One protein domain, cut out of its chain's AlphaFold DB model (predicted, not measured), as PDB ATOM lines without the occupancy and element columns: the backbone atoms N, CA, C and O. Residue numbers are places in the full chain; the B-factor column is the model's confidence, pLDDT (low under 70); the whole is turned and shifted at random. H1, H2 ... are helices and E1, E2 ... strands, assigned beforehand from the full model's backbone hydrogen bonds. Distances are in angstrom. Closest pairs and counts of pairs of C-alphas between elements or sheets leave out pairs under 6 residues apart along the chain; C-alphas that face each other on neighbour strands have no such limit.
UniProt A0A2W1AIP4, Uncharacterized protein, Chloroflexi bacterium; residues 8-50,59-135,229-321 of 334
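AT A GLANCE: This is residues 8 to 50, 59 to 135 and 229 to 321 of the 334 residues of an uncharacterized protein of Chloroflexi bacterium (UniProt A0A2W1AIP4). A strongly twisted sheet of six strands curls round the helix H1, while H4 and H5 lie over its other face. Beside this larger part stands a smaller one, in which the short parallel pair E4 and E5 has the helices H2 and H3 next to it; residues 8 to 11 of H1 come near that pair. The 213 printed residues hold six named helices and eight named strands, in the order H1 E1 E2 E3 H2 E4 H3 E5 H4 E6 H5 H6 E7 E8; the larger sheet runs E1 E2 E3 E6 E7 E8 and is mixed, and the class is mixed, helices and strands. The whole is compact, with a radius of gyration of the C-alphas of 17.4 A and spans of 48 by 43 by 30 A; residues 71 to 78 stand free.

HOW THE PARTS SIT: H1, residues 8 to 24, is followed by the hairpin of E1, residues 27 to 36, and E2, residues 39 to 47. E1 and E2 are antiparallel at 158 degrees, with N 34 and O 41 2.9 A apart, and E1 bends by 57 degrees at residue 31. E3, residues 59 to 66, is antiparallel to E2, with N 62 and O 42 at 2.8 A. E3 is parallel to E6, residues 273 to 279, with N 63 and O 275 at 2.9 A. E6 is parallel to E7, residues 307 to 312, with N 309 and O 276 at 2.8 A. E7 forms a hairpin with E8, residues 315 to 320, with N 310 and O 317 at 2.8 A. The edge strands are E1 and E8. H1 is on this sheet; its closest C-alphas to E3 are those of Val 9 and Val 64, 5.7 A apart. H2, residues 80 to 94, and H3, residues 117 to 128, are not on that sheet; they are close but not clearly touching, with the C-alphas of Ala 94 and Leu 120 closest at 7.8 A. E4, residues 101 to 104, and E5, residues 234 to 237, are parallel, with N 235 and O 101 at 2.8 A. The closest C-alphas of H2 and E5 are those of Thr 92 and Val 234, 5.6 A apart. H4, residues 248 to 266, is on the larger sheet at a height of 7.8 A, over E3. H5, residues 290 to 295, is on it too, at a height of 9.6 A. The sheet and its helices make three layers, helices on both faces of a sheet, with H4 and H5 on one face and H1 on the other. Residues 248 to 255 of H4 touch H5, about perpendicular at 77 degrees, with Arg 252 and Ala 293 the closest C-alphas at 5.1 A. Residues 259 to 263 of H4 touch H6, residues 299 to 302; the closest C-alphas are those of Thr 259 and Phe 302, 7.2 A apart. E6, H5, H6 and E7 form a strand-helix-strand unit, two parallel neighbour strands with helices between, and its crossover is right-handed. Every O i to N i+4 pair is within hydrogen-bond range in H1, H2, H3, H4 and H5; H6 is too short for one.

IN THESE COORDINATES: H1 begins at C-alpha 8, (45.761, 24.242, 29.177), and measures 22.9 A. E1, E2 and E3 measure 24.9 A, 25.3 A and 23.1 A, and H2 21.2 A. H4 measures 26.0 A from C-alpha 248 at (42.725, 26.116, 49.686), and E6 19.5 A. E8 ends at C-alpha 320, (51.219, 39.411, 40.963).

THE WHOLE: The C-alphas of Gly 50 and Gln 77, the two farthest apart, are 54.9 A apart. Residues 51 to 58 and 136 to 228 are not printed; the C-alpha gaps are 16.8 A from 50 to 59 and 11.5 A from 135 to 229. The links E3 to H2 and E4 to H3 are long. Mean pLDDT of the printed part is 90.0, with residues 70 to 81 and 241 to 242 under 70.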
ATOM      1  N   TYR A   8      45.367  23.232  28.198       91.94
ATOM      2  CA  TYR A   8      45.761  24.242  29.177       91.94
ATOM      3  C   TYR A   8      46.893  25.151  28.685       91.94
ATOM      4  O   TYR A   8      46.866  26.356  28.925       91.94
ATOM      5  N   VAL A   9      47.887  24.592  27.991       92.44
ATOM      6  CA  VAL A   9      49.030  25.345  27.465       92.44
ATOM      7  C   VAL A   9      48.565  26.320  26.392       92.44
ATOM      8  O   VAL A   9      48.865  27.508  26.494       92.44
ATOM      9  N   ASP A  10      47.800  25.840  25.409       93.00
ATOM     10  CA  ASP A  10      47.293  26.671  24.310       93.00
ATOM     11  C   ASP A  10      46.483  27.854  24.845       93.00
ATOM     12  O   ASP A  10      46.741  29.011  24.499       93.00
ATOM     13  N   VAL A  11      45.548  27.570  25.757       95.06
ATOM     14  CA  VAL A  11      44.695  28.581  26.390       95.06
ATOM     15  C   VAL A  11      45.523  29.562  27.220       95.06
ATOM     16  O   VAL A  11      45.351  30.775  27.091       95.06
ATOM     17  N   GLY A  12      46.458  29.071  28.038       95.75
ATOM     18  CA  GLY A  12      47.316  29.914  28.869       95.75
ATOM     19  C   GLY A  12      48.213  30.842  28.047       95.75
ATOM     20  O   GLY A  12      48.305  32.036  28.351       95.75
ATOM     21  N   VAL A  13      48.829  30.336  26.973       95.69
ATOM     22  CA  VAL A  13      49.644  31.142  26.051       95.69
ATOM     23  C   VAL A  13      48.778  32.184  25.346       95.69
ATOM     24  O   VAL A  13      49.107  33.371  25.389       95.69
ATOM     25  N   ALA A  14      47.664  31.777  24.736       95.38
ATOM     26  CA  ALA A  14      46.793  32.678  23.985       95.38
ATOM     27  C   ALA A  14      46.217  33.799  24.865       95.38
ATOM     28  O   ALA A  14      46.305  34.972  24.499       95.38
ATOM     29  N   ARG A  15      45.730  33.478  26.071       95.69
ATOM     30  CA  ARG A  15      45.217  34.482  27.018       95.69
ATOM     31  C   ARG A  15      46.289  35.435  27.515       95.69
ATOM     32  O   ARG A  15      46.033  36.630  27.608       95.69
ATOM     33  N   THR A  16      47.494  34.943  27.789       95.62
ATOM     34  CA  THR A  16      48.598  35.818  28.213       95.62
ATOM     35  C   THR A  16      49.005  36.772  27.093       95.62
ATOM     36  O   THR A  16      49.252  37.950  27.339       95.62
ATOM     37  N   ARG A  17      49.035  36.295  25.843       95.38
ATOM     38  CA  ARG A  17      49.317  37.135  24.670       95.38
ATOM     39  C   ARG A  17      48.239  38.190  24.444       95.38
ATOM     40  O   ARG A  17      48.578  39.338  24.165       95.38
ATOM     41  N   GLN A  18      46.971  37.810  24.592       93.81
ATOM     42  CA  GLN A  18      45.851  38.743  24.539       93.81
ATOM     43  C   GLN A  18      45.970  39.806  25.638       93.81
ATOM     44  O   GLN A  18      45.882  40.987  25.338       93.81
ATOM     45  N   TRP A  19      46.273  39.415  26.876       94.06
ATOM     46  CA  TRP A  19      46.510  40.359  27.971       94.06
ATOM     47  C   TRP A  19      47.666  41.331  27.690       94.06
ATOM     48  O   TRP A  19      47.520  42.533  27.888       94.06
ATOM     49  N   LEU A  20      48.801  40.850  27.168       93.06
ATOM     50  CA  LEU A  20      49.914  41.725  26.770       93.06
ATOM     51  C   LEU A  20      49.482  42.758  25.718       93.06
ATOM     52  O   LEU A  20      49.899  43.914  25.779       93.06
ATOM     53  N   ARG A  21      48.633  42.358  24.769       92.31
ATOM     54  CA  ARG A  21      48.098  43.253  23.740       92.31
ATOM     55  C   ARG A  21      47.127  44.271  24.333       92.31
ATOM     56  O   ARG A  21      47.296  45.461  24.085       92.31
ATOM     57  N   ASP A  22      46.150  43.804  25.099       90.94
ATOM     58  CA  ASP A  22      44.997  44.597  25.520       90.94
ATOM     59  C   ASP A  22      45.365  45.538  26.691       90.94
ATOM     60  O   ASP A  22      45.040  46.721  26.645       90.94
ATOM     61  N   ASP A  23      46.137  45.064  27.680       88.19
ATOM     62  CA  ASP A  23      46.487  45.843  28.884       88.19
ATOM     63  C   ASP A  23      47.826  46.584  28.781       88.19
ATOM     64  O   ASP A  23      48.073  47.541  29.521       88.19
ATOM     65  N   ARG A  24      48.749  46.113  27.933       85.62
ATOM     66  CA  ARG A  24      50.093  46.711  27.807       85.62
ATOM     67  C   ARG A  24      50.338  47.360  26.452       85.62
ATOM     68  O   ARG A  24      51.389  47.967  26.277       85.62
ATOM     69  N   GLY A  25      49.425  47.208  25.490       88.94
ATOM     70  CA  GLY A  25      49.647  47.650  24.113       88.94
ATOM     71  C   GLY A  25      50.787  46.904  23.410       88.94
ATOM     72  O   GLY A  25      51.224  47.322  22.342       88.94
ATOM     73  N   VAL A  26      51.290  45.806  23.988       89.88
ATOM     74  CA  VAL A  26      52.457  45.077  23.486       89.88
ATOM     75  C   VAL A  26      51.995  43.971  22.552       89.88
ATOM     76  O   VAL A  26      51.276  43.050  22.944       89.88
ATOM     77  N   ARG A  27      52.466  44.003  21.305       90.38
ATOM     78  CA  ARG A  27      52.261  42.887  20.384       90.38
ATOM     79  C   ARG A  27      53.200  41.753  20.765       90.38
ATOM     80  O   ARG A  27      54.375  41.971  21.042       90.38
ATOM     81  N   SER A  28      52.672  40.535  20.768       91.25
ATOM     82  CA  SER A  28      53.434  39.337  21.101       91.25
ATOM     83  C   SER A  28      53.297  38.273  20.014       91.25
ATOM     84  O   SER A  28      52.195  37.920  19.581       91.25
ATOM     85  N   GLU A  29      54.434  37.735  19.587       92.31
ATOM     86  CA  GLU A  29      54.530  36.649  18.614       92.31
ATOM     87  C   GLU A  29      55.155  35.426  19.289       92.31
ATOM     88  O   GLU A  29      56.227  35.522  19.891       92.31
ATOM     89  N   LEU A  30      54.479  34.277  19.208       92.19
ATOM     90  CA  LEU A  30      55.018  33.011  19.698       92.19
ATOM     91  C   LEU A  30      56.153  32.566  18.771       92.19
ATOM     92  O   LEU A  30      55.938  32.388  17.576       92.19
ATOM     93  N   ARG A  31      57.360  32.415  19.318       92.69
ATOM     94  CA  ARG A  31      58.556  31.999  18.570       92.69
ATOM     95  C   ARG A  31      58.830  30.515  18.696       92.69
ATOM     96  O   ARG A  31      59.200  29.882  17.718       92.69
ATOM     97  N   ASP A  32      58.702  30.005  19.912       92.50
ATOM     98  CA  ASP A  32      59.039  28.630  20.242       92.50
ATOM     99  C   ASP A  32      58.260  28.188  21.477       92.50
ATOM    100  O   ASP A  32      57.813  29.021  22.275       92.50
ATOM    101  N   LEU A  33      58.114  26.879  21.630       92.31
ATOM    102  CA  LEU A  33      57.441  26.259  22.748       92.31
ATOM    103  C   LEU A  33      58.139  24.944  23.094       92.31
ATOM    104  O   LEU A  33      58.249  24.043  22.267       92.31
ATOM    105  N   GLN A  34      58.627  24.852  24.329       92.06
ATOM    106  CA  GLN A  34      59.469  23.751  24.786       92.06
ATOM    107  C   GLN A  34      58.971  23.208  26.122       92.06
ATOM    108  O   GLN A  34      58.616  23.976  27.015       92.06
ATOM    109  N   ALA A  35      58.989  21.888  26.289       89.31
ATOM    110  CA  ALA A  35      58.802  21.263  27.592       89.31
ATOM    111  C   ALA A  35      60.141  21.244  28.344       89.31
ATOM    112  O   ALA A  35      61.121  20.667  27.874       89.31
ATOM    113  N   VAL A  36      60.189  21.876  29.516       86.62
ATOM    114  CA  VAL A  36      61.380  21.981  30.364       86.62
ATOM    115  C   VAL A  36      61.016  21.514  31.767       86.62
ATOM    116  O   VAL A  36      60.224  22.151  32.456       86.62
ATOM    117  N   ASP A  37      61.600  20.391  32.190       82.81
ATOM    118  CA  ASP A  37      61.350  19.771  33.497       82.81
ATOM    119  C   ASP A  37      59.837  19.559  33.770       82.81
ATOM    120  O   ASP A  37      59.347  19.842  34.862       82.81
ATOM    121  N   GLY A  38      59.088  19.124  32.746       82.25
ATOM    122  CA  GLY A  38      57.635  18.893  32.810       82.25
ATOM    123  C   GLY A  38      56.765  20.151  32.680       82.25
ATOM    124  O   GLY A  38      55.543  20.045  32.646       82.25
ATOM    125  N   ILE A  39      57.362  21.345  32.576       88.56
ATOM    126  CA  ILE A  39      56.641  22.610  32.391       88.56
ATOM    127  C   ILE A  39      56.815  23.113  30.967       88.56
ATOM    128  O   ILE A  39      57.933  23.234  30.467       88.56
ATOM    129  N   THR A  40      55.714  23.482  30.327       92.38
ATOM    130  CA  THR A  40      55.777  24.113  29.014       92.38
ATOM    131  C   THR A  40      56.173  25.580  29.134       92.38
ATOM    132  O   THR A  40      55.501  26.370  29.804       92.38
ATOM    133  N   VAL A  41      57.254  25.945  28.448       93.88
ATOM    134  CA  VAL A  41      57.773  27.306  28.342       93.88
ATOM    135  C   VAL A  41      57.626  27.796  26.906       93.88
ATOM    136  O   VAL A  41      58.187  27.222  25.976       93.88
ATOM    137  N   ALA A  42      56.890  28.889  26.733       94.56
ATOM    138  CA  ALA A  42      56.758  29.611  25.479       94.56
ATOM    139  C   ALA A  42      57.759  30.774  25.417       94.56
ATOM    140  O   ALA A  42      57.833  31.595  26.334       94.56
ATOM    141  N   SER A  43      58.500  30.879  24.315       94.81
ATOM    142  CA  SER A  43      59.320  32.050  23.994       94.81
ATOM    143  C   SER A  43      58.495  33.021  23.155       94.81
ATOM    144  O   SER A  43      58.050  32.680  22.060       94.81
ATOM    145  N   LEU A  44      58.338  34.253  23.633       94.69
ATOM    146  CA  LEU A  44      57.586  35.310  22.964       94.69
ATOM    147  C   LEU A  44      58.532  36.425  22.505       94.69
ATOM    148  O   LEU A  44      59.356  36.915  23.282       94.69
ATOM    149  N   ALA A  45      58.393  36.848  21.250       92.62
ATOM    150  CA  ALA A  45      58.958  38.107  20.778       92.62
ATOM    151  C   ALA A  45      57.946  39.226  21.023       92.62
ATOM    152  O   ALA A  45      56.779  39.094  20.646       92.62
ATOM    153  N   LEU A  46      58.389  40.305  21.662       91.88
ATOM    154  CA  LEU A  46      57.555  41.445  22.014       91.88
ATOM    155  C   LEU A  46      57.940  42.659  21.175       91.88
ATOM    156  O   LEU A  46      59.119  43.011  21.087       91.88
ATOM    157  N   SER A  47      56.937  43.318  20.606       88.75
ATOM    158  CA  SER A  47      57.094  44.579  19.890       88.75
ATOM    159  C   SER A  47      56.139  45.630  20.442       88.75
ATOM    160  O   SER A  47      54.945  45.387  20.638       88.75
ATOM    161  N   ASP A  48      56.695  46.806  20.718       84.50
ATOM    162  CA  ASP A  48      55.926  47.986  21.088       84.50
ATOM    163  C   ASP A  48      55.559  48.733  19.793       84.50
ATOM    164  O   ASP A  48      56.462  49.136  19.057       84.50
ATOM    165  N   PRO A  49      54.266  48.891  19.464       75.44
ATOM    166  CA  PRO A  49      53.842  49.546  18.232       75.44
ATOM    167  C   PRO A  49      54.245  51.028  18.150       75.44
ATOM    168  O   PRO A  49      54.209  51.582  17.052       75.44
ATOM    169  N   GLY A  50      54.614  51.671  19.266       78.31
ATOM    170  CA  GLY A  50      55.047  53.073  19.306       78.31
ATOM    171  C   GLY A  50      56.563  53.276  19.312       78.31
ATOM    172  O   GLY A  50      57.036  54.401  19.138       78.31
ATOM    173  N   ARG A  59      62.337  40.131  24.638       92.31
ATOM    174  CA  ARG A  59      61.950  38.722  24.731       92.31
ATOM    175  C   ARG A  59      61.229  38.504  26.050       92.31
ATOM    176  O   ARG A  59      61.607  39.103  27.062       92.31
ATOM    177  N   ALA A  60      60.192  37.678  26.017       94.31
ATOM    178  CA  ALA A  60      59.556  37.138  27.207       94.31
ATOM    179  C   ALA A  60      59.617  35.611  27.172       94.31
ATOM    180  O   ALA A  60      59.448  35.003  26.115       94.31
ATOM    181  N   ALA A  61      59.828  34.999  28.331       96.75
ATOM    182  CA  ALA A  61      59.610  33.579  28.537       96.75
ATOM    183  C   ALA A  61      58.372  33.417  29.416       96.75
ATOM    184  O   ALA A  61      58.259  34.066  30.457       96.75
ATOM    185  N   LEU A  62      57.441  32.580  28.976       97.25
ATOM    186  CA  LEU A  62      56.172  32.325  29.638       97.25
ATOM    187  C   LEU A  62      56.092  30.853  30.023       97.25
ATOM    188  O   LEU A  62      56.046  30.000  29.144       97.25
ATOM    189  N   ALA A  63      56.030  30.560  31.316       97.19
ATOM    190  CA  ALA A  63      55.677  29.231  31.798       97.19
ATOM    191  C   ALA A  63      54.155  29.126  31.953       97.19
ATOM    192  O   ALA A  63      53.544  29.999  32.574       97.19
ATOM    193  N   VAL A  64      53.550  28.057  31.429       96.25
ATOM    194  CA  VAL A  64      52.124  27.759  31.643       96.25
ATOM    195  C   VAL A  64      51.979  26.518  32.510       96.25
ATOM    196  O   VAL A  64      52.565  25.479  32.209       96.25
ATOM    197  N   VAL A  65      51.205  26.632  33.591       94.38
ATOM    198  CA  VAL A  65      51.052  25.570  34.592       94.38
ATOM    199  C   VAL A  65      49.567  25.303  34.871       94.38
ATOM    200  O   VAL A  65      48.882  26.185  35.395       94.38
ATOM    201  N   PRO A  66      49.038  24.104  34.577       92.31
ATOM    202  CA  PRO A  66      47.712  23.711  35.051       92.31
ATOM    203  C   PRO A  66      47.705  23.594  36.584       92.31
ATOM    204  O   PRO A  66      48.573  22.946  37.169       92.31
ATOM    205  N   LEU A  67      46.734  24.216  37.257       89.88
ATOM    206  CA  LEU A  67      46.643  24.187  38.726       89.88
ATOM    207  C   LEU A  67      46.203  22.832  39.283       89.88
ATOM    208  O   LEU A  67      46.602  22.470  40.388       89.88
ATOM    209  N   PHE A  68      45.390  22.104  38.523       84.38
ATOM    210  CA  PHE A  68      44.733  20.871  38.957       84.38
ATOM    211  C   PHE A  68      45.161  19.667  38.116       84.38
ATOM    212  O   PHE A  68      44.357  18.780  37.852       84.38
ATOM    213  N   ALA A  69      46.421  19.649  37.666       71.50
ATOM    214  CA  ALA A  69      46.950  18.479  36.975       71.50
ATOM    215  C   ALA A  69      46.909  17.245  37.893       71.50
ATOM    216  O   ALA A  69      47.213  17.369  39.088       71.50
ATOM    217  N   PRO A  70      46.556  16.065  37.351       64.19
ATOM    218  CA  PRO A  70      46.624  14.827  38.109       64.19
ATOM    219  C   PRO A  70      48.070  14.596  38.582       64.19
ATOM    220  O   PRO A  70      49.019  14.930  37.866       64.19
ATOM    221  N   PRO A  71      48.278  14.071  39.800       59.59
ATOM    222  CA  PRO A  71      49.616  13.754  40.275       59.59
ATOM    223  C   PRO A  71      50.245  12.668  39.389       59.59
ATOM    224  O   PRO A  71      49.635  11.620  39.179       59.59
ATOM    225  N   GLU A  72      51.478  12.908  38.919       57.97
ATOM    226  CA  GLU A  72      52.244  12.019  38.016       57.97
ATOM    227  C   GLU A  72      52.414  10.577  38.539       57.97
ATOM    228  O   GLU A  72      52.744   9.677  37.775       57.97
ATOM    229  N   GLU A  73      52.190  10.336  39.834       53.69
ATOM    230  CA  GLU A  73      52.435   9.050  40.501       53.69
ATOM    231  C   GLU A  73      51.201   8.134  40.590       53.69
ATOM    232  O   GLU A  73      51.276   7.075  41.216       53.69
ATOM    233  N   THR A  74      50.063   8.501  39.993       51.62
ATOM    234  CA  THR A  74      48.875   7.634  40.036       51.62
ATOM    235  C   THR A  74      49.017   6.531  38.980       51.62
ATOM    236  O   THR A  74      49.078   6.849  37.792       51.62
ATOM    237  N   PRO A  75      49.116   5.241  39.359       53.09
ATOM    238  CA  PRO A  75      49.201   4.159  38.383       53.09
ATOM    239  C   PRO A  75      47.956   4.154  37.481       53.09
ATOM    240  O   PRO A  75      46.885   4.546  37.949       53.09
ATOM    241  N   PRO A  76      48.069   3.684  36.222       51.19
ATOM    242  CA  PRO A  76      46.956   3.607  35.282       51.19
ATOM    243  C   PRO A  76      45.957   2.545  35.758       51.19
ATOM    244  O   PRO A  76      46.019   1.377  35.383       51.19
ATOM    245  N   GLN A  77      45.074   2.934  36.665       53.38
ATOM    246  CA  GLN A  77      43.780   2.293  36.830       53.38
ATOM    247  C   GLN A  77      42.822   2.997  35.868       53.38
ATOM    248  O   GLN A  77      42.990   4.193  35.643       53.38
ATOM    249  N   GLU A  78      41.850   2.272  35.307       50.66
ATOM    250  CA  GLU A  78      40.706   2.878  34.616       50.66
ATOM    251  C   GLU A  78      40.039   3.830  35.610       50.66
ATOM    252  O   GLU A  78      39.307   3.418  36.514       50.66
ATOM    253  N   THR A  79      40.422   5.098  35.542       55.44
ATOM    254  CA  THR A  79      40.022   6.108  36.514       55.44
ATOM    255  C   THR A  79      38.925   6.957  35.885       55.44
ATOM    256  O   THR A  79      38.835   7.046  34.661       55.44
ATOM    257  N   PRO A  80      38.075   7.614  36.690       59.66
ATOM    258  CA  PRO A  80      37.117   8.611  36.200       59.66
ATOM    259  C   PRO A  80      37.723   9.657  35.233       59.66
ATOM    260  O   PRO A  80      37.007  10.280  34.443       59.66
ATOM    261  N   ASP A  81      39.045   9.846  35.280       66.81
ATOM    262  CA  ASP A  81      39.814  10.714  34.393       66.81
ATOM    263  C   ASP A  81      39.760  10.231  32.926       66.81
ATOM    264  O   ASP A  81      39.634  11.058  32.020       66.81
ATOM    265  N   ASP A  82      39.739   8.916  32.671       74.31
ATOM    266  CA  ASP A  82      39.666   8.342  31.318       74.31
ATOM    267  C   ASP A  82      38.313   8.617  30.648       74.31
ATOM    268  O   ASP A  82      38.247   8.916  29.452       74.31
ATOM    269  N   GLU A  83      37.221   8.582  31.416       83.31
ATOM    270  CA  GLU A  83      35.882   8.895  30.907       83.31
ATOM    271  C   GLU A  83      35.761  10.381  30.550       83.31
ATOM    272  O   GLU A  83      35.229  10.731  29.493       83.31
ATOM    273  N   THR A  84      36.293  11.261  31.403       85.19
ATOM    274  CA  THR A  84      36.319  12.711  31.157       85.19
ATOM    275  C   THR A  84      37.141  13.047  29.916       85.19
ATOM    276  O   THR A  84      36.670  13.795  29.057       85.19
ATOM    277  N   ASN A  85      38.328  12.450  29.782       85.38
ATOM    278  CA  ASN A  85      39.196  12.631  28.620       85.38
ATOM    279  C   ASN A  85      38.530  12.114  27.339       85.38
ATOM    280  O   ASN A  85      38.431  12.856  26.364       85.38
ATOM    281  N   THR A  86      37.965  10.903  27.369       89.69
ATOM    282  CA  THR A  86      37.243  10.318  26.225       89.69
ATOM    283  C   THR A  86      36.060  11.193  25.801       89.69
ATOM    284  O   THR A  86      35.852  11.449  24.613       89.69
ATOM    285  N   ARG A  87      35.272  11.696  26.763       91.25
ATOM    286  CA  ARG A  87      34.156  12.614  26.478       91.25
ATOM    287  C   ARG A  87      34.637  13.946  25.924       91.25
ATOM    288  O   ARG A  87      34.009  14.464  25.004       91.25
ATOM    289  N   SER A  88      35.728  14.484  26.459       92.06
ATOM    290  CA  SER A  88      36.348  15.710  25.967       92.06
ATOM    291  C   SER A  88      36.783  15.550  24.512       92.06
ATOM    292  O   SER A  88      36.382  16.342  23.668       92.06
ATOM    293  N   GLU A  89      37.519  14.490  24.180       92.62
ATOM    294  CA  GLU A  89      37.944  14.204  22.805       92.62
ATOM    295  C   GLU A  89      36.753  14.054  21.853       92.62
ATOM    296  O   GLU A  89      36.726  14.664  20.782       92.62
ATOM    297  N   ALA A  90      35.726  13.304  22.261       94.38
ATOM    298  CA  ALA A  90      34.532  13.117  21.448       94.38
ATOM    299  C   ALA A  90      33.755  14.427  21.234       94.38
ATOM    300  O   ALA A  90      33.258  14.679  20.134       94.38
ATOM    301  N   LEU A  91      33.668  15.284  22.256       95.19
ATOM    302  CA  LEU A  91      33.030  16.596  22.158       95.19
ATOM    303  C   LEU A  91      33.854  17.563  21.293       95.19
ATOM    304  O   LEU A  91      33.286  18.266  20.459       95.19
ATOM    305  N   THR A  92      35.185  17.558  21.421       95.19
ATOM    306  CA  THR A  92      36.097  18.300  20.536       95.19
ATOM    307  C   THR A  92      35.919  17.873  19.081       95.19
ATOM    308  O   THR A  92      35.821  18.731  18.205       95.19
ATOM    309  N   GLN A  93      35.808  16.569  18.814       95.50
ATOM    310  CA  GLN A  93      35.557  16.049  17.472       95.50
ATOM    311  C   GLN A  93      34.170  16.449  16.948       95.50
ATOM    312  O   GLN A  93      34.034  16.801  15.779       95.50
ATOM    313  N   ALA A  94      33.138  16.423  17.794       96.19
ATOM    314  CA  ALA A  94      31.786  16.833  17.414       96.19
ATOM    315  C   ALA A  94      31.685  18.336  17.093       96.19
ATOM    316  O   ALA A  94      30.827  18.740  16.310       96.19
ATOM    317  N   LEU A  95      32.557  19.154  17.682       96.12
ATOM    318  CA  LEU A  95      32.644  20.599  17.472       96.12
ATOM    319  C   LEU A  95      33.799  20.991  16.536       96.12
ATOM    320  O   LEU A  95      34.212  22.147  16.533       96.12
ATOM    321  N   SER A  96      34.341  20.062  15.740       94.94
ATOM    322  CA  SER A  96      35.511  20.322  14.886       94.94
ATOM    323  C   SER A  96      35.279  21.386  13.805       94.94
ATOM    324  O   SER A  96      36.229  21.848  13.182       94.94
ATOM    325  N   ASP A  97      34.018  21.739  13.544       93.62
ATOM    326  CA  ASP A  97      33.609  22.839  12.668       93.62
ATOM    327  C   ASP A  97      33.837  24.227  13.291       93.62
ATOM    328  O   ASP A  97      33.792  25.237  12.588       93.62
ATOM    329  N   GLN A  98      34.084  24.284  14.601       93.94
ATOM    330  CA  GLN A  98      34.365  25.504  15.345       93.94
ATOM    331  C   GLN A  98      35.875  25.731  15.458       93.94
ATOM    332  O   GLN A  98      36.649  24.809  15.720       93.94
ATOM    333  N   ASP A  99      36.290  26.987  15.308       93.25
ATOM    334  CA  ASP A  99      37.694  27.388  15.365       93.25
ATOM    335  C   ASP A  99      37.921  28.447  16.445       93.25
ATOM    336  O   ASP A  99      37.117  29.375  16.612       93.25
ATOM    337  N   GLY A 100      39.016  28.301  17.188       94.56
ATOM    338  CA  GLY A 100      39.353  29.194  18.292       94.56
ATOM    339  C   GLY A 100      38.528  28.976  19.565       94.56
ATOM    340  O   GLY A 100      38.597  29.804  20.470       94.56
ATOM    341  N   LEU A 101      37.706  27.928  19.648       97.44
ATOM    342  CA  LEU A 101      36.721  27.777  20.721       97.44
ATOM    343  C   LEU A 101      37.342  27.157  21.973       97.44
ATOM    344  O   LEU A 101      38.008  26.127  21.905       97.44
ATOM    345  N   VAL A 102      37.057  27.735  23.132       97.69
ATOM    346  CA  VAL A 102      37.400  27.186  24.442       97.69
ATOM    347  C   VAL A 102      36.127  27.051  25.264       97.69
ATOM    348  O   VAL A 102      35.456  28.048  25.536       97.69
ATOM    349  N   LEU A 103      35.805  25.826  25.666       97.56
ATOM    350  CA  LEU A 103      34.723  25.528  26.597       97.56
ATOM    351  C   LEU A 103      35.315  25.289  27.988       97.56
ATOM    352  O   LEU A 103      36.163  24.413  28.162       97.56
ATOM    353  N   TRP A 104      34.861  26.062  28.969       97.19
ATOM    354  CA  TRP A 104      35.261  25.927  30.364       97.19
ATOM    355  C   TRP A 104      34.190  25.148  31.115       97.19
ATOM    356  O   TRP A 104      33.072  25.630  31.289       97.19
ATOM    357  N   THR A 105      34.533  23.943  31.554       95.25
ATOM    358  CA  THR A 105      33.632  23.080  32.314       95.25
ATOM    359  C   THR A 105      33.773  23.397  33.798       95.25
ATOM    360  O   THR A 105      34.868  23.224  34.343       95.25
ATOM    361  N   PRO A 106      32.706  23.865  34.469       93.69
ATOM    362  CA  PRO A 106      32.756  24.140  35.897       93.69
ATOM    363  C   PRO A 106      33.122  22.887  36.712       93.69
ATOM    364  O   PRO A 106      32.810  21.768  36.296       93.69
ATOM    365  N   PRO A 107      33.747  23.040  37.892       90.94
ATOM    366  CA  PRO A 107      34.024  21.912  38.777       90.94
ATOM    367  C   PRO A 107      32.760  21.108  39.111       90.94
ATOM    368  O   PRO A 107      31.723  21.683  39.433       90.94
ATOM    369  N   GLY A 108      32.852  19.777  39.048       89.44
ATOM    370  CA  GLY A 108      31.733  18.861  39.306       89.44
ATOM    371  C   GLY A 108      30.768  18.674  38.130       89.44
ATOM    372  O   GLY A 108      30.030  17.689  38.108       89.44
ATOM    373  N   ALA A 109      30.809  19.551  37.123       92.38
ATOM    374  CA  ALA A 109      29.943  19.440  35.962       92.38
ATOM    375  C   ALA A 109      30.383  18.288  35.048       92.38
ATOM    376  O   ALA A 109      31.571  18.069  34.798       92.38
ATOM    377  N   THR A 110      29.412  17.554  34.509       91.81
ATOM    378  CA  THR A 110      29.671  16.459  33.568       91.81
ATOM    379  C   THR A 110      29.566  16.962  32.135       91.81
ATOM    380  O   THR A 110      28.549  17.543  31.764       91.81
ATOM    381  N   LEU A 111      30.586  16.694  31.314       93.88
ATOM    382  CA  LEU A 111      30.558  17.026  29.888       93.88
ATOM    383  C   LEU A 111      29.333  16.405  29.192       93.88
ATOM    384  O   LEU A 111      29.067  15.212  29.389       93.88
ATOM    385  N   PRO A 112      28.609  17.168  28.351       94.00
ATOM    386  CA  PRO A 112      27.499  16.614  27.593       94.00
ATOM    387  C   PRO A 112      28.014  15.513  26.654       94.00
ATOM    388  O   PRO A 112      29.074  15.674  26.041       94.00
ATOM    389  N   PRO A 113      27.284  14.392  26.505       91.88
ATOM    390  CA  PRO A 113      27.699  13.352  25.580       91.88
ATOM    391  C   PRO A 113      27.632  13.881  24.138       91.88
ATOM    392  O   PRO A 113      26.740  14.671  23.818       91.88
ATOM    393  N   PRO A 114      28.508  13.413  23.233       88.94
ATOM    394  CA  PRO A 114      28.541  13.868  21.839       88.94
ATOM    395  C   PRO A 114      27.251  13.540  21.068       88.94
ATOM    396  O   PRO A 114      26.987  14.136  20.033       88.94
ATOM    397  N   SER A 115      26.428  12.614  21.568       91.62
ATOM    398  CA  SER A 115      25.106  12.299  21.018       91.62
ATOM    399  C   SER A 115      24.003  13.281  21.446       91.62
ATOM    400  O   SER A 115      22.856  13.126  21.032       91.62
ATOM    401  N   ASN A 116      24.296  14.252  22.318       94.62
ATOM    402  CA  ASN A 116      23.328  15.255  22.756       94.62
ATOM    403  C   ASN A 116      23.305  16.445  21.786       94.62
ATOM    404  O   ASN A 116      23.933  17.480  22.016       94.62
ATOM    405  N   ASP A 117      22.523  16.314  20.715       95.50
ATOM    406  CA  ASP A 117      22.410  17.347  19.681       95.50
ATOM    407  C   ASP A 117      21.914  18.699  20.215       95.50
ATOM    408  O   ASP A 117      22.252  19.742  19.656       95.50
ATOM    409  N   ALA A 118      21.094  18.705  21.274       96.44
ATOM    410  CA  ALA A 118      20.601  19.943  21.870       96.44
ATOM    411  C   ALA A 118      21.738  20.729  22.534       96.44
ATOM    412  O   ALA A 118      21.889  21.917  22.252       96.44
ATOM    413  N   ALA A 119      22.578  20.054  23.323       96.38
ATOM    414  CA  ALA A 119      23.755  20.662  23.937       96.38
ATOM    415  C   ALA A 119      24.759  21.145  22.879       96.38
ATOM    416  O   ALA A 119      25.259  22.264  22.965       96.38
ATOM    417  N   LEU A 120      25.010  20.345  21.832       97.00
ATOM    418  CA  LEU A 120      25.896  20.751  20.738       97.00
ATOM    419  C   LEU A 120      25.380  21.993  20.001       97.00
ATOM    420  O   LEU A 120      26.168  22.879  19.681       97.00
ATOM    421  N   ARG A 121      24.070  22.078  19.730       97.12
ATOM    422  CA  ARG A 121      23.466  23.283  19.138       97.12
ATOM    423  C   ARG A 121      23.625  24.495  20.050       97.12
ATOM    424  O   ARG A 121      24.099  25.515  19.575       97.12
ATOM    425  N   GLN A 122      23.335  24.362  21.345       97.50
ATOM    426  CA  GLN A 122      23.510  25.452  22.313       97.50
ATOM    427  C   GLN A 122      24.953  25.975  22.342       97.50
ATOM    428  O   GLN A 122      25.164  27.186  22.322       97.50
ATOM    429  N   ILE A 123      25.947  25.078  22.325       97.94
ATOM    430  CA  ILE A 123      27.366  25.464  22.275       97.94
ATOM    431  C   ILE A 123      27.686  26.198  20.968       97.94
ATOM    432  O   ILE A 123      28.341  27.238  21.007       97.94
ATOM    433  N   ARG A 124      27.225  25.693  19.815       97.50
ATOM    434  CA  ARG A 124      27.469  26.331  18.508       97.50
ATOM    435  C   ARG A 124      26.797  27.697  18.391       97.50
ATOM    436  O   ARG A 124      27.432  28.632  17.916       97.50
ATOM    437  N   ASP A 125      25.558  27.829  18.852       97.12
ATOM    438  CA  ASP A 125      24.814  29.090  18.815       97.12
ATOM    439  C   ASP A 125      25.493  30.145  19.702       97.12
ATOM    440  O   ASP A 125      25.708  31.281  19.273       97.12
ATOM    441  N   ALA A 126      25.923  29.749  20.907       97.25
ATOM    442  CA  ALA A 126      26.705  30.609  21.789       97.25
ATOM    443  C   ALA A 126      28.066  30.980  21.168       97.25
ATOM    444  O   ALA A 126      28.463  32.143  21.214       97.25
ATOM    445  N   ALA A 127      28.762  30.032  20.531       96.38
ATOM    446  CA  ALA A 127      30.042  30.277  19.862       96.38
ATOM    447  C   ALA A 127      29.905  31.233  18.666       96.38
ATOM    448  O   ALA A 127      30.751  32.107  18.470       96.38
ATOM    449  N   ALA A 128      28.832  31.102  17.882       95.94
ATOM    450  CA  ALA A 128      28.556  31.946  16.723       95.94
ATOM    451  C   ALA A 128      28.295  33.410  17.107       95.94
ATOM    452  O   ALA A 128      28.619  34.314  16.336       95.94
ATOM    453  N   ALA A 129      27.757  33.650  18.307       95.94
ATOM    454  CA  ALA A 129      27.564  34.991  18.853       95.94
ATOM    455  C   ALA A 129      28.873  35.653  19.336       95.94
ATOM    456  O   ALA A 129      28.888  36.859  19.590       95.94
ATOM    457  N   LEU A 130      29.973  34.895  19.459       96.19
ATOM    458  CA  LEU A 130      31.256  35.399  19.948       96.19
ATOM    459  C   LEU A 130      32.185  35.830  18.812       96.19
ATOM    460  O   LEU A 130      32.579  35.046  17.937       96.19
ATOM    461  N   ALA A 131      32.623  37.086  18.890       94.44
ATOM    462  CA  ALA A 131      33.763  37.570  18.128       94.44
ATOM    463  C   ALA A 131      35.077  36.983  18.685       94.44
ATOM    464  O   ALA A 131      35.168  36.687  19.879       94.44
ATOM    465  N   PRO A 132      36.125  36.833  17.857       92.88
ATOM    466  CA  PRO A 132      37.448  36.459  18.348       92.88
ATOM    467  C   PRO A 132      37.951  37.416  19.446       92.88
ATOM    468  O   PRO A 132      37.641  38.611  19.454       92.88
ATOM    469  N   GLY A 133      38.655  36.866  20.432       91.94
ATOM    470  CA  GLY A 133      39.089  37.554  21.649       91.94
ATOM    471  C   GLY A 133      38.008  37.736  22.725       91.94
ATOM    472  O   GLY A 133      38.345  38.186  23.822       91.94
ATOM    473  N   HIS A 134      36.744  37.392  22.460       94.81
ATOM    474  CA  HIS A 134      35.639  37.593  23.403       94.81
ATOM    475  C   HIS A 134      35.256  36.307  24.145       94.81
ATOM    476  O   HIS A 134      35.541  35.185  23.718       94.81
ATOM    477  N   SER A 135      34.585  36.492  25.277       96.25
ATOM    478  CA  SER A 135      33.999  35.436  26.101       96.25
ATOM    479  C   SER A 135      32.497  35.650  26.258       96.25
ATOM    480  O   SER A 135      32.010  36.776  26.178       96.25
ATOM    481  N   ASP A 229      41.904  34.216  19.860       88.06
ATOM    482  CA  ASP A 229      42.756  34.468  18.702       88.06
ATOM    483  C   ASP A 229      43.976  33.542  18.721       88.06
ATOM    484  O   ASP A 229      44.666  33.414  19.737       88.06
ATOM    485  N   GLY A 230      44.320  32.979  17.563       83.75
ATOM    486  CA  GLY A 230      45.599  32.293  17.366       83.75
ATOM    487  C   GLY A 230      45.692  30.895  17.974       83.75
ATOM    488  O   GLY A 230      46.794  30.351  18.027       83.75
ATOM    489  N   ILE A 231      44.568  30.314  18.396       88.75
ATOM    490  CA  ILE A 231      44.437  28.870  18.614       88.75
ATOM    491  C   ILE A 231      43.533  28.298  17.525       88.75
ATOM    492  O   ILE A 231      42.605  28.972  17.083       88.75
ATOM    493  N   SER A 232      43.797  27.061  17.111       89.50
ATOM    494  CA  SER A 232      42.978  26.361  16.121       89.50
ATOM    495  C   SER A 232      42.154  25.239  16.749       89.50
ATOM    496  O   SER A 232      42.644  24.500  17.612       89.50
ATOM    497  N   GLY A 233      40.936  25.052  16.250       93.06
ATOM    498  CA  GLY A 233      39.979  24.049  16.704       93.06
ATOM    499  C   GLY A 233      39.372  24.368  18.070       93.06
ATOM    500  O   GLY A 233      39.339  25.520  18.508       93.06
ATOM    501  N   VAL A 234      38.906  23.318  18.747       95.69
ATOM    502  CA  VAL A 234      38.230  23.408  20.046       95.69
ATOM    503  C   VAL A 234      39.150  22.932  21.164       95.69
ATOM    504  O   VAL A 234      39.910  21.976  20.999       95.69
ATOM    505  N   ARG A 235      39.092  23.601  22.314       95.56
ATOM    506  CA  ARG A 235      39.732  23.194  23.565       95.56
ATOM    507  C   ARG A 235      38.670  23.086  24.648       95.56
ATOM    508  O   ARG A 235      37.827  23.966  24.785       95.56
ATOM    509  N   ILE A 236      38.720  22.013  25.421       95.25
ATOM    510  CA  ILE A 236      37.870  21.833  26.594       95.25
ATOM    511  C   ILE A 236      38.781  21.882  27.811       95.25
ATOM    512  O   ILE A 236      39.800  21.194  27.866       95.25
ATOM    513  N   ILE A 237      38.426  22.740  28.757       94.38
ATOM    514  CA  ILE A 237      39.127  22.902  30.023       94.38
ATOM    515  C   ILE A 237      38.204  22.357  31.108       94.38
ATOM    516  O   ILE A 237      37.250  23.025  31.505       94.38
ATOM    517  N   ALA A 238      38.471  21.127  31.547       90.25
ATOM    518  CA  ALA A 238      37.663  20.397  32.521       90.25
ATOM    519  C   ALA A 238      38.537  19.828  33.639       90.25
ATOM    520  O   ALA A 238      39.656  19.374  33.398       90.25
ATOM    521  N   ALA A 239      38.044  19.909  34.874       80.44
ATOM    522  CA  ALA A 239      38.815  19.506  36.037       80.44
ATOM    523  C   ALA A 239      38.916  17.986  36.092       80.44
ATOM    524  O   ALA A 239      37.968  17.290  35.729       80.44
ATOM    525  N   ALA A 240      40.047  17.472  36.575       75.31
ATOM    526  CA  ALA A 240      40.127  16.059  36.909       75.31
ATOM    527  C   ALA A 240      39.041  15.749  37.964       75.31
ATOM    528  O   ALA A 240      38.910  16.521  38.921       75.31
ATOM    529  N   PRO A 241      38.268  14.663  37.830       67.94
ATOM    530  CA  PRO A 241      37.236  14.258  38.785       67.94
ATOM    531  C   PRO A 241      37.648  14.287  40.264       67.94
ATOM    532  O   PRO A 241      36.825  14.593  41.120       67.94
ATOM    533  N   ALA A 242      38.918  14.007  40.575       69.75
ATOM    534  CA  ALA A 242      39.449  14.027  41.943       69.75
ATOM    535  C   ALA A 242      39.886  15.422  42.442       69.75
ATOM    536  O   ALA A 242      40.419  15.549  43.547       69.75
ATOM    537  N   SER A 243      39.740  16.468  41.629       72.94
ATOM    538  CA  SER A 243      40.180  17.814  41.993       72.94
ATOM    539  C   SER A 243      39.164  18.527  42.887       72.94
ATOM    540  O   SER A 243      37.966  18.552  42.624       72.94
ATOM    541  N   GLU A 244      39.672  19.160  43.943       77.62
ATOM    542  CA  GLU A 244      38.891  19.982  44.871       77.62
ATOM    543  C   GLU A 244      39.348  21.447  44.761       77.62
ATOM    544  O   GLU A 244      40.141  21.918  45.581       77.62
ATOM    545  N   PRO A 245      38.910  22.195  43.732       77.94
ATOM    546  CA  PRO A 245      39.399  23.554  43.482       77.94
ATOM    547  C   PRO A 245      39.027  24.561  44.579       77.94
ATOM    548  O   PRO A 245      39.693  25.585  44.753       77.94
ATOM    549  N   GLU A 246      37.998  24.251  45.362       80.56
ATOM    550  CA  GLU A 246      37.548  25.040  46.511       80.56
ATOM    551  C   GLU A 246      38.444  24.833  47.746       80.56
ATOM    552  O   GLU A 246      38.502  25.681  48.640       80.56
ATOM    553  N   ALA A 247      39.205  23.734  47.798       82.94
ATOM    554  CA  ALA A 247      40.086  23.434  48.913       82.94
ATOM    555  C   ALA A 247      41.393  24.243  48.808       82.94
ATOM    556  O   ALA A 247      42.285  23.980  47.994       82.94
ATOM    557  N   GLY A 248      41.561  25.221  49.704       85.44
ATOM    558  CA  GLY A 248      42.725  26.116  49.686       85.44
ATOM    559  C   GLY A 248      44.079  25.424  49.920       85.44
ATOM    560  O   GLY A 248      45.112  25.910  49.449       85.44
ATOM    561  N   THR A 249      44.110  24.289  50.628       87.94
ATOM    562  CA  THR A 249      45.352  23.541  50.903       87.94
ATOM    563  C   THR A 249      45.939  22.908  49.630       87.94
ATOM    564  O   THR A 249      47.110  23.186  49.338       87.94
ATOM    565  N   PRO A 250      45.174  22.123  48.840       87.88
ATOM    566  CA  PRO A 250      45.589  21.675  47.510       87.88
ATOM    567  C   PRO A 250      46.079  22.809  46.606       87.88
ATOM    568  O   PRO A 250      47.191  22.724  46.083       87.88
ATOM    569  N   VAL A 251      45.326  23.910  46.507       91.19
ATOM    570  CA  VAL A 251      45.692  25.059  45.657       91.19
ATOM    571  C   VAL A 251      47.025  25.670  46.084       91.19
ATOM    572  O   VAL A 251      47.907  25.890  45.255       91.19
ATOM    573  N   ARG A 252      47.249  25.875  47.388       91.56
ATOM    574  CA  ARG A 252      48.530  26.394  47.895       91.56
ATOM    575  C   ARG A 252      49.696  25.451  47.594       91.56
ATOM    576  O   ARG A 252      50.788  25.911  47.249       91.56
ATOM    577  N   LYS A 253      49.489  24.134  47.722       91.06
ATOM    578  CA  LYS A 253      50.502  23.122  47.382       91.06
ATOM    579  C   LYS A 253      50.827  23.159  45.886       91.06
ATOM    580  O   LYS A 253      52.016  23.146  45.547       91.06
ATOM    581  N   ALA A 254      49.810  23.248  45.029       90.81
ATOM    582  CA  ALA A 254      49.952  23.342  43.577       90.81
ATOM    583  C   ALA A 254      50.695  24.619  43.164       90.81
ATOM    584  O   ALA A 254      51.705  24.531  42.469       90.81
ATOM    585  N   LEU A 255      50.300  25.784  43.690       93.88
ATOM    586  CA  LEU A 255      50.986  27.057  43.450       93.88
ATOM    587  C   LEU A 255      52.465  26.975  43.830       93.88
ATOM    588  O   LEU A 255      53.334  27.224  43.002       93.88
ATOM    589  N   ARG A 256      52.784  26.541  45.055       93.44
ATOM    590  CA  ARG A 256      54.176  26.449  45.522       93.44
ATOM    591  C   ARG A 256      55.024  25.513  44.657       93.44
ATOM    592  O   ARG A 256      56.181  25.820  44.372       93.44
ATOM    593  N   THR A 257      54.473  24.363  44.279       92.62
ATOM    594  CA  THR A 257      55.191  23.358  43.480       92.62
ATOM    595  C   THR A 257      55.369  23.842  42.044       92.62
ATOM    596  O   THR A 257      56.496  23.874  41.548       92.62
ATOM    597  N   GLY A 258      54.289  24.326  41.427       93.44
ATOM    598  CA  GLY A 258      54.277  24.876  40.076       93.44
ATOM    599  C   GLY A 258      55.162  26.112  39.924       93.44
ATOM    600  O   GLY A 258      55.911  26.191  38.962       93.44
ATOM    601  N   THR A 259      55.175  27.031  40.900       95.50
ATOM    602  CA  THR A 259      56.032  28.231  40.862       95.50
ATOM    603  C   THR A 259      57.504  27.832  40.872       95.50
ATOM    604  O   THR A 259      58.292  28.331  40.074       95.50
ATOM    605  N   ARG A 260      57.898  26.887  41.739       94.00
ATOM    606  CA  ARG A 260      59.287  26.402  41.793       94.00
ATOM    607  C   ARG A 260      59.702  25.701  40.503       94.00
ATOM    608  O   ARG A 260      60.823  25.907  40.047       94.00
ATOM    609  N   ALA A 261      58.826  24.873  39.935       93.12
ATOM    610  CA  ALA A 261      59.085  24.200  38.667       93.12
ATOM    611  C   ALA A 261      59.216  25.213  37.518       93.12
ATOM    612  O   ALA A 261      60.220  25.204  36.809       93.12
ATOM    613  N   ALA A 262      58.276  26.156  37.420       95.44
ATOM    614  CA  ALA A 262      58.297  27.232  36.438       95.44
ATOM    615  C   ALA A 262      59.566  28.085  36.537       95.44
ATOM    616  O   ALA A 262      60.185  28.368  35.521       95.44
ATOM    617  N   LEU A 263      60.009  28.449  37.741       95.38
ATOM    618  CA  LEU A 263      61.241  29.224  37.919       95.38
ATOM    619  C   LEU A 263      62.487  28.479  37.450       95.38
ATOM    620  O   LEU A 263      63.334  29.079  36.793       95.38
ATOM    621  N   ARG A 264      62.599  27.175  37.736       93.88
ATOM    622  CA  ARG A 264      63.708  26.359  37.212       93.88
ATOM    623  C   ARG A 264      63.696  26.313  35.685       93.88
ATOM    624  O   ARG A 264      64.751  26.456  35.071       93.88
ATOM    625  N   ALA A 265      62.514  26.165  35.092       93.50
ATOM    626  CA  ALA A 265      62.339  26.150  33.646       93.50
ATOM    627  C   ALA A 265      62.694  27.510  33.008       93.50
ATOM    628  O   ALA A 265      63.459  27.573  32.047       93.50
ATOM    629  N   LEU A 266      62.214  28.610  33.594       95.00
ATOM    630  CA  LEU A 266      62.439  29.982  33.125       95.00
ATOM    631  C   LEU A 266      63.871  30.486  33.360       95.00
ATOM    632  O   LEU A 266      64.320  31.385  32.648       95.00
ATOM    633  N   ALA A 267      64.605  29.932  34.327       92.25
ATOM    634  CA  ALA A 267      65.989  30.321  34.606       92.25
ATOM    635  C   ALA A 267      66.942  30.026  33.435       92.25
ATOM    636  O   ALA A 267      67.965  30.692  33.298       92.25
ATOM    637  N   ARG A 268      66.601  29.057  32.574       86.94
ATOM    638  CA  ARG A 268      67.386  28.697  31.380       86.94
ATOM    639  C   ARG A 268      67.143  29.639  30.195       86.94
ATOM    640  O   ARG A 268      67.902  29.604  29.232       86.94
ATOM    641  N   ALA A 269      66.093  30.459  30.249       89.19
ATOM    642  CA  ALA A 269      65.744  31.372  29.172       89.19
ATOM    643  C   ALA A 269      66.533  32.687  29.280       89.19
ATOM    644  O   ALA A 269      66.481  33.380  30.302       89.19
ATOM    645  N   ASP A 270      67.208  33.057  28.190       88.06
ATOM    646  CA  ASP A 270      67.800  34.384  28.011       88.06
ATOM    647  C   ASP A 270      66.714  35.366  27.548       88.06
ATOM    648  O   ASP A 270      66.359  35.450  26.367       88.06
ATOM    649  N   THR A 271      66.086  36.021  28.522       90.25
ATOM    650  CA  THR A 271      64.884  36.828  28.329       90.25
ATOM    651  C   THR A 271      64.888  38.055  29.233       90.25
ATOM    652  O   THR A 271      65.390  38.016  30.357       90.25
ATOM    653  N   SER A 272      64.272  39.134  28.750       89.69
ATOM    654  CA  SER A 272      64.058  40.353  29.534       89.69
ATOM    655  C   SER A 272      62.851  40.267  30.464       89.69
ATOM    656  O   SER A 272      62.796  41.022  31.425       89.69
ATOM    657  N   LEU A 273      61.895  39.378  30.171       93.62
ATOM    658  CA  LEU A 273      60.685  39.191  30.968       93.62
ATOM    659  C   LEU A 273      60.425  37.710  31.253       93.62
ATOM    660  O   LEU A 273      60.583  36.863  30.365       93.62
ATOM    661  N   ARG A 274      59.996  37.404  32.475       96.69
ATOM    662  CA  ARG A 274      59.620  36.074  32.959       96.69
ATOM    663  C   ARG A 274      58.191  36.109  33.480       96.69
ATOM    664  O   ARG A 274      57.895  36.733  34.494       96.69
ATOM    665  N   LEU A 275      57.306  35.424  32.771       97.50
ATOM    666  CA  LEU A 275      55.882  35.363  33.064       97.50
ATOM    667  C   LEU A 275      55.511  33.948  33.506       97.50
ATOM    668  O   LEU A 275      56.026  32.962  32.974       97.50
ATOM    669  N   LEU A 276      54.585  33.853  34.452       97.75
ATOM    670  CA  LEU A 276      53.974  32.597  34.865       97.75
ATOM    671  C   LEU A 276      52.460  32.716  34.742       97.75
ATOM    672  O   LEU A 276      51.860  33.579  35.374       97.75
ATOM    673  N   THR A 277      51.845  31.822  33.978       97.88
ATOM    674  CA  THR A 277      50.391  31.741  33.869       97.88
ATOM    675  C   THR A 277      49.904  30.410  34.406       97.88
ATOM    676  O   THR A 277      50.233  29.345  33.888       97.88
ATOM    677  N   TYR A 278      49.083  30.485  35.442       97.06
ATOM    678  CA  TYR A 278      48.299  29.364  35.915       97.06
ATOM    679  C   TYR A 278      47.023  29.232  35.102       97.06
ATOM    680  O   TYR A 278      46.379  30.238  34.809       97.06
ATOM    681  N   VAL A 279      46.630  28.004  34.779       95.81
ATOM    682  CA  VAL A 279      45.305  27.715  34.220       95.81
ATOM    683  C   VAL A 279      44.546  26.862  35.223       95.81
ATOM    684  O   VAL A 279      44.985  25.765  35.574       95.81
ATOM    685  N   GLY A 280      43.455  27.409  35.747       93.62
ATOM    686  CA  GLY A 280      42.660  26.808  36.810       93.62
ATOM    687  C   GLY A 280      41.200  26.666  36.422       93.62
ATOM    688  O   GLY A 280      40.715  27.324  35.506       93.62
ATOM    689  N   ILE A 281      40.505  25.801  37.150       92.12
ATOM    690  CA  ILE A 281      39.093  25.511  36.938       92.12
ATOM    691  C   ILE A 281      38.381  25.826  38.236       92.12
ATOM    692  O   ILE A 281      38.583  25.168  39.251       92.12
ATOM    693  N   PHE A 282      37.605  26.897  38.195       93.00
ATOM    694  CA  PHE A 282      36.827  27.422  39.305       93.00
ATOM    695  C   PHE A 282      35.405  27.654  38.802       93.00
ATOM    696  O   PHE A 282      35.193  27.757  37.592       93.00
ATOM    697  N   ARG A 283      34.435  27.735  39.718       91.81
ATOM    698  CA  ARG A 283      33.046  28.055  39.356       91.81
ATOM    699  C   ARG A 283      32.943  29.443  38.733       91.81
ATOM    700  O   ARG A 283      32.234  29.622  37.757       91.81
ATOM    701  N   SER A 284      33.691  30.398  39.270       91.88
ATOM    702  CA  SER A 284      33.866  31.736  38.715       91.88
ATOM    703  C   SER A 284      35.266  32.251  39.036       91.88
ATOM    704  O   SER A 284      35.954  31.720  39.917       91.88
ATOM    705  N   ILE A 285      35.706  33.301  38.342       93.00
ATOM    706  CA  ILE A 285      36.963  33.966  38.695       93.00
ATOM    707  C   ILE A 285      36.843  34.694  40.046       93.00
ATOM    708  O   ILE A 285      37.844  34.976  40.689       93.00
ATOM    709  N   GLU A 286      35.647  35.040  40.514       91.56
ATOM    710  CA  GLU A 286      35.417  35.678  41.815       91.56
ATOM    711  C   GLU A 286      35.610  34.703  42.980       91.56
ATOM    712  O   GLU A 286      36.071  35.110  44.045       91.56
ATOM    713  N   GLU A 287      35.303  33.423  42.765       91.31
ATOM    714  CA  GLU A 287      35.394  32.357  43.771       91.31
ATOM    715  C   GLU A 287      36.752  31.641  43.790       91.31
ATOM    716  O   GLU A 287      36.971  30.714  44.572       91.31
ATOM    717  N   GLU A 288      37.698  32.057  42.948       93.00
ATOM    718  CA  GLU A 288      39.027  31.453  42.922       93.00
ATOM    719  C   GLU A 288      39.791  31.658  44.240       93.00
ATOM    720  O   GLU A 288      39.845  32.744  44.824       93.00
ATOM    721  N   THR A 289      40.430  30.589  44.713       94.06
ATOM    722  CA  THR A 289      41.181  30.585  45.976       94.06
ATOM    723  C   THR A 289      42.683  30.824  45.778       94.06
ATOM    724  O   THR A 289      43.427  30.958  46.758       94.06
ATOM    725  N   ALA A 290      43.154  30.917  44.529       94.38
ATOM    726  CA  ALA A 290      44.565  31.057  44.186       94.38
ATOM    727  C   ALA A 290      45.130  32.426  44.593       94.38
ATOM    728  O   ALA A 290      46.244  32.474  45.114       94.38
ATOM    729  N   SER A 291      44.367  33.517  44.469       94.06
ATOM    730  CA  SER A 291      44.754  34.846  44.966       94.06
ATOM    731  C   SER A 291      45.067  34.822  46.458       94.06
ATOM    732  O   SER A 291      46.107  35.317  46.898       94.06
ATOM    733  N   ILE A 292      44.170  34.236  47.258       93.62
ATOM    734  CA  ILE A 292      44.338  34.155  48.714       93.62
ATOM    735  C   ILE A 292      45.513  33.231  49.047       93.62
ATOM    736  O   ILE A 292      46.334  33.557  49.906       93.62
ATOM    737  N   ALA A 293      45.631  32.102  48.348       93.88
ATOM    738  CA  ALA A 293      46.727  31.164  48.545       93.88
ATOM    739  C   ALA A 293      48.097  31.774  48.199       93.88
ATOM    740  O   ALA A 293      49.044  31.564  48.958       93.88
ATOM    741  N   LEU A 294      48.198  32.562  47.120       93.56
ATOM    742  CA  LEU A 294      49.427  33.241  46.699       93.56
ATOM    743  C   LEU A 294      49.873  34.294  47.721       93.56
ATOM    744  O   LEU A 294      51.057  34.351  48.042       93.56
ATOM    745  N   ARG A 295      48.939  35.068  48.298       92.00
ATOM    746  CA  ARG A 295      49.243  36.033  49.379       92.00
ATOM    747  C   ARG A 295      49.838  35.375  50.625       92.00
ATOM    748  O   ARG A 295      50.529  36.035  51.390       92.00
ATOM    749  N   GLY A 296      49.552  34.090  50.841       91.38
ATOM    750  CA  GLY A 296      50.126  33.300  51.929       91.38
ATOM    751  C   GLY A 296      51.506  32.705  51.627       91.38
ATOM    752  O   GLY A 296      52.060  32.034  52.499       91.38
ATOM    753  N   LEU A 297      52.046  32.879  50.415       92.69
ATOM    754  CA  LEU A 297      53.396  32.441  50.056       92.69
ATOM    755  C   LEU A 297      54.419  33.549  50.328       92.69
ATOM    756  O   LEU A 297      54.113  34.734  50.243       92.69
ATOM    757  N   ASP A 298      55.656  33.146  50.623       92.19
ATOM    758  CA  ASP A 298      56.782  34.072  50.765       92.19
ATOM    759  C   ASP A 298      57.050  34.781  49.419       92.19
ATOM    760  O   ASP A 298      57.374  34.084  48.447       92.19
ATOM    761  N   PRO A 299      56.964  36.126  49.344       91.00
ATOM    762  CA  PRO A 299      57.197  36.885  48.116       91.00
ATOM    763  C   PRO A 299      58.560  36.641  47.467       91.00
ATOM    764  O   PRO A 299      58.692  36.726  46.246       91.00
ATOM    765  N   THR A 300      59.578  36.279  48.254       91.88
ATOM    766  CA  THR A 300      60.904  35.938  47.719       91.88
ATOM    767  C   THR A 300      60.858  34.717  46.796       91.88
ATOM    768  O   THR A 300      61.677  34.603  45.885       91.88
ATOM    769  N   THR A 301      59.849  33.849  46.960       89.25
ATOM    770  CA  THR A 301      59.637  32.657  46.127       89.25
ATOM    771  C   THR A 301      59.375  33.010  44.670       89.25
ATOM    772  O   THR A 301      59.667  32.190  43.814       89.25
ATOM    773  N   PHE A 302      58.834  34.192  44.370       93.25
ATOM    774  CA  PHE A 302      58.487  34.608  43.009       93.25
ATOM    775  C   PHE A 302      59.082  35.965  42.615       93.25
ATOM    776  O   PHE A 302      58.683  36.545  41.611       93.25
ATOM    777  N   ALA A 303      60.096  36.444  43.341       91.50
ATOM    778  CA  ALA A 303      60.754  37.726  43.072       91.50
ATOM    779  C   ALA A 303      61.443  37.816  41.693       91.50
ATOM    780  O   ALA A 303      61.769  38.909  41.243       91.50
ATOM    781  N   GLN A 304      61.690  36.680  41.031       93.56
ATOM    782  CA  GLN A 304      62.294  36.615  39.691       93.56
ATOM    783  C   GLN A 304      61.265  36.655  38.549       93.56
ATOM    784  O   GLN A 304      61.656  36.608  37.383       93.56
ATOM    785  N   LEU A 305      59.969  36.667  38.873       96.19
ATOM    786  CA  LEU A 305      58.888  36.779  37.899       96.19
ATOM    787  C   LEU A 305      58.476  38.244  37.769       96.19
ATOM    788  O   LEU A 305      58.384  38.957  38.763       96.19
ATOM    789  N   ASP A 306      58.168  38.669  36.551       95.88
ATOM    790  CA  ASP A 306      57.609  39.995  36.283       95.88
ATOM    791  C   ASP A 306      56.090  40.010  36.473       95.88
ATOM    792  O   ASP A 306      55.515  41.032  36.847       95.88
ATOM    793  N   ALA A 307      55.428  38.874  36.228       96.56
ATOM    794  CA  ALA A 307      54.012  38.702  36.511       96.56
ATOM    795  C   ALA A 307      53.639  37.237  36.769       96.56
ATOM    796  O   ALA A 307      54.222  36.310  36.198       96.56
ATOM    797  N   ILE A 308      52.612  37.058  37.598       97.19
ATOM    798  CA  ILE A 308      51.869  35.814  37.766       97.19
ATOM    799  C   ILE A 308      50.422  36.092  37.381       97.19
ATOM    800  O   ILE A 308      49.759  36.929  37.996       97.19
ATOM    801  N   CYS A 309      49.926  35.357  36.397       97.69
ATOM    802  CA  CYS A 309      48.551  35.421  35.932       97.69
ATOM    803  C   CYS A 309      47.807  34.133  36.293       97.69
ATOM    804  O   CYS A 309      48.397  33.056  36.376       97.69
ATOM    805  N   LEU A 310      46.497  34.246  36.470       97.62
ATOM    806  CA  LEU A 310      45.555  33.141  36.531       97.62
ATOM    807  C   LEU A 310      44.586  33.278  35.369       97.62
ATOM    808  O   LEU A 310      43.926  34.304  35.237       97.62
ATOM    809  N   VAL A 311      44.475  32.235  34.559       97.25
ATOM    810  CA  VAL A 311      43.381  32.066  33.615       97.25
ATOM    811  C   VAL A 311      42.403  31.070  34.211       97.25
ATOM    812  O   VAL A 311      42.766  29.926  34.484       97.25
ATOM    813  N   ALA A 312      41.174  31.512  34.417       95.94
ATOM    814  CA  ALA A 312      40.078  30.663  34.843       95.94
ATOM    815  C   ALA A 312      38.761  31.280  34.393       95.94
ATOM    816  O   ALA A 312      38.660  32.501  34.277       95.94
ATOM    817  N   ASP A 313      37.765  30.432  34.152       94.69
ATOM    818  CA  ASP A 313      36.414  30.871  33.802       94.69
ATOM    819  C   ASP A 313      36.387  31.856  32.613       94.69
ATOM    820  O   ASP A 313      35.790  32.924  32.681       94.69
ATOM    821  N   ALA A 314      37.140  31.547  31.547       95.31
ATOM    822  CA  ALA A 314      37.369  32.411  30.376       95.31
ATOM    823  C   ALA A 314      38.013  33.788  30.654       95.31
ATOM    824  O   ALA A 314      38.250  34.568  29.726       95.31
ATOM    825  N   GLN A 315      38.378  34.088  31.896       95.62
ATOM    826  CA  GLN A 315      38.951  35.363  32.308       95.62
ATOM    827  C   GLN A 315      40.439  35.226  32.632       95.62
ATOM    828  O   GLN A 315      40.952  34.133  32.862       95.62
ATOM    829  N   LEU A 316      41.159  36.352  32.601       95.94
ATOM    830  CA  LEU A 316      42.542  36.427  33.070       95.94
ATOM    831  C   LEU A 316      42.609  37.426  34.222       95.94
ATOM    832  O   LEU A 316      42.158  38.560  34.086       95.94
ATOM    833  N   ARG A 317      43.204  37.010  35.338       95.88
ATOM    834  CA  ARG A 317      43.479  37.847  36.503       95.88
ATOM    835  C   ARG A 317      44.979  37.890  36.761       95.88
ATOM    836  O   ARG A 317      45.623  36.852  36.870       95.88
ATOM    837  N   VAL A 318      45.536  39.088  36.903       95.94
ATOM    838  CA  VAL A 318      46.924  39.261  37.351       95.94
ATOM    839  C   VAL A 318      46.958  39.101  38.871       95.94
ATOM    840  O   VAL A 318      46.379  39.907  39.595       95.94
ATOM    841  N   LEU A 319      47.610  38.045  39.357       95.06
ATOM    842  CA  LEU A 319      47.757  37.757  40.787       95.06
ATOM    843  C   LEU A 319      48.951  38.498  41.403       95.06
ATOM    844  O   LEU A 319      48.924  38.884  42.570       95.06
ATOM    845  N   PHE A 320      50.007  38.680  40.610       94.56
ATOM    846  CA  PHE A 320      51.219  39.411  40.963       94.56
ATOM    847  C   PHE A 320      51.786  40.076  39.709       94.56
ATOM    848  O   PHE A 320      51.739  39.495  38.629       94.56
ATOM    849  N   GLY A 321      52.336  41.277  39.846       89.44
ATOM    850  CA  GLY A 321      52.974  42.002  38.751       89.44
ATOM    851  C   GLY A 321      52.745  43.509  38.846       89.44
ATOM    852  O   GLY A 321      52.094  43.981  39.784       89.44
TER     853      GLY A 321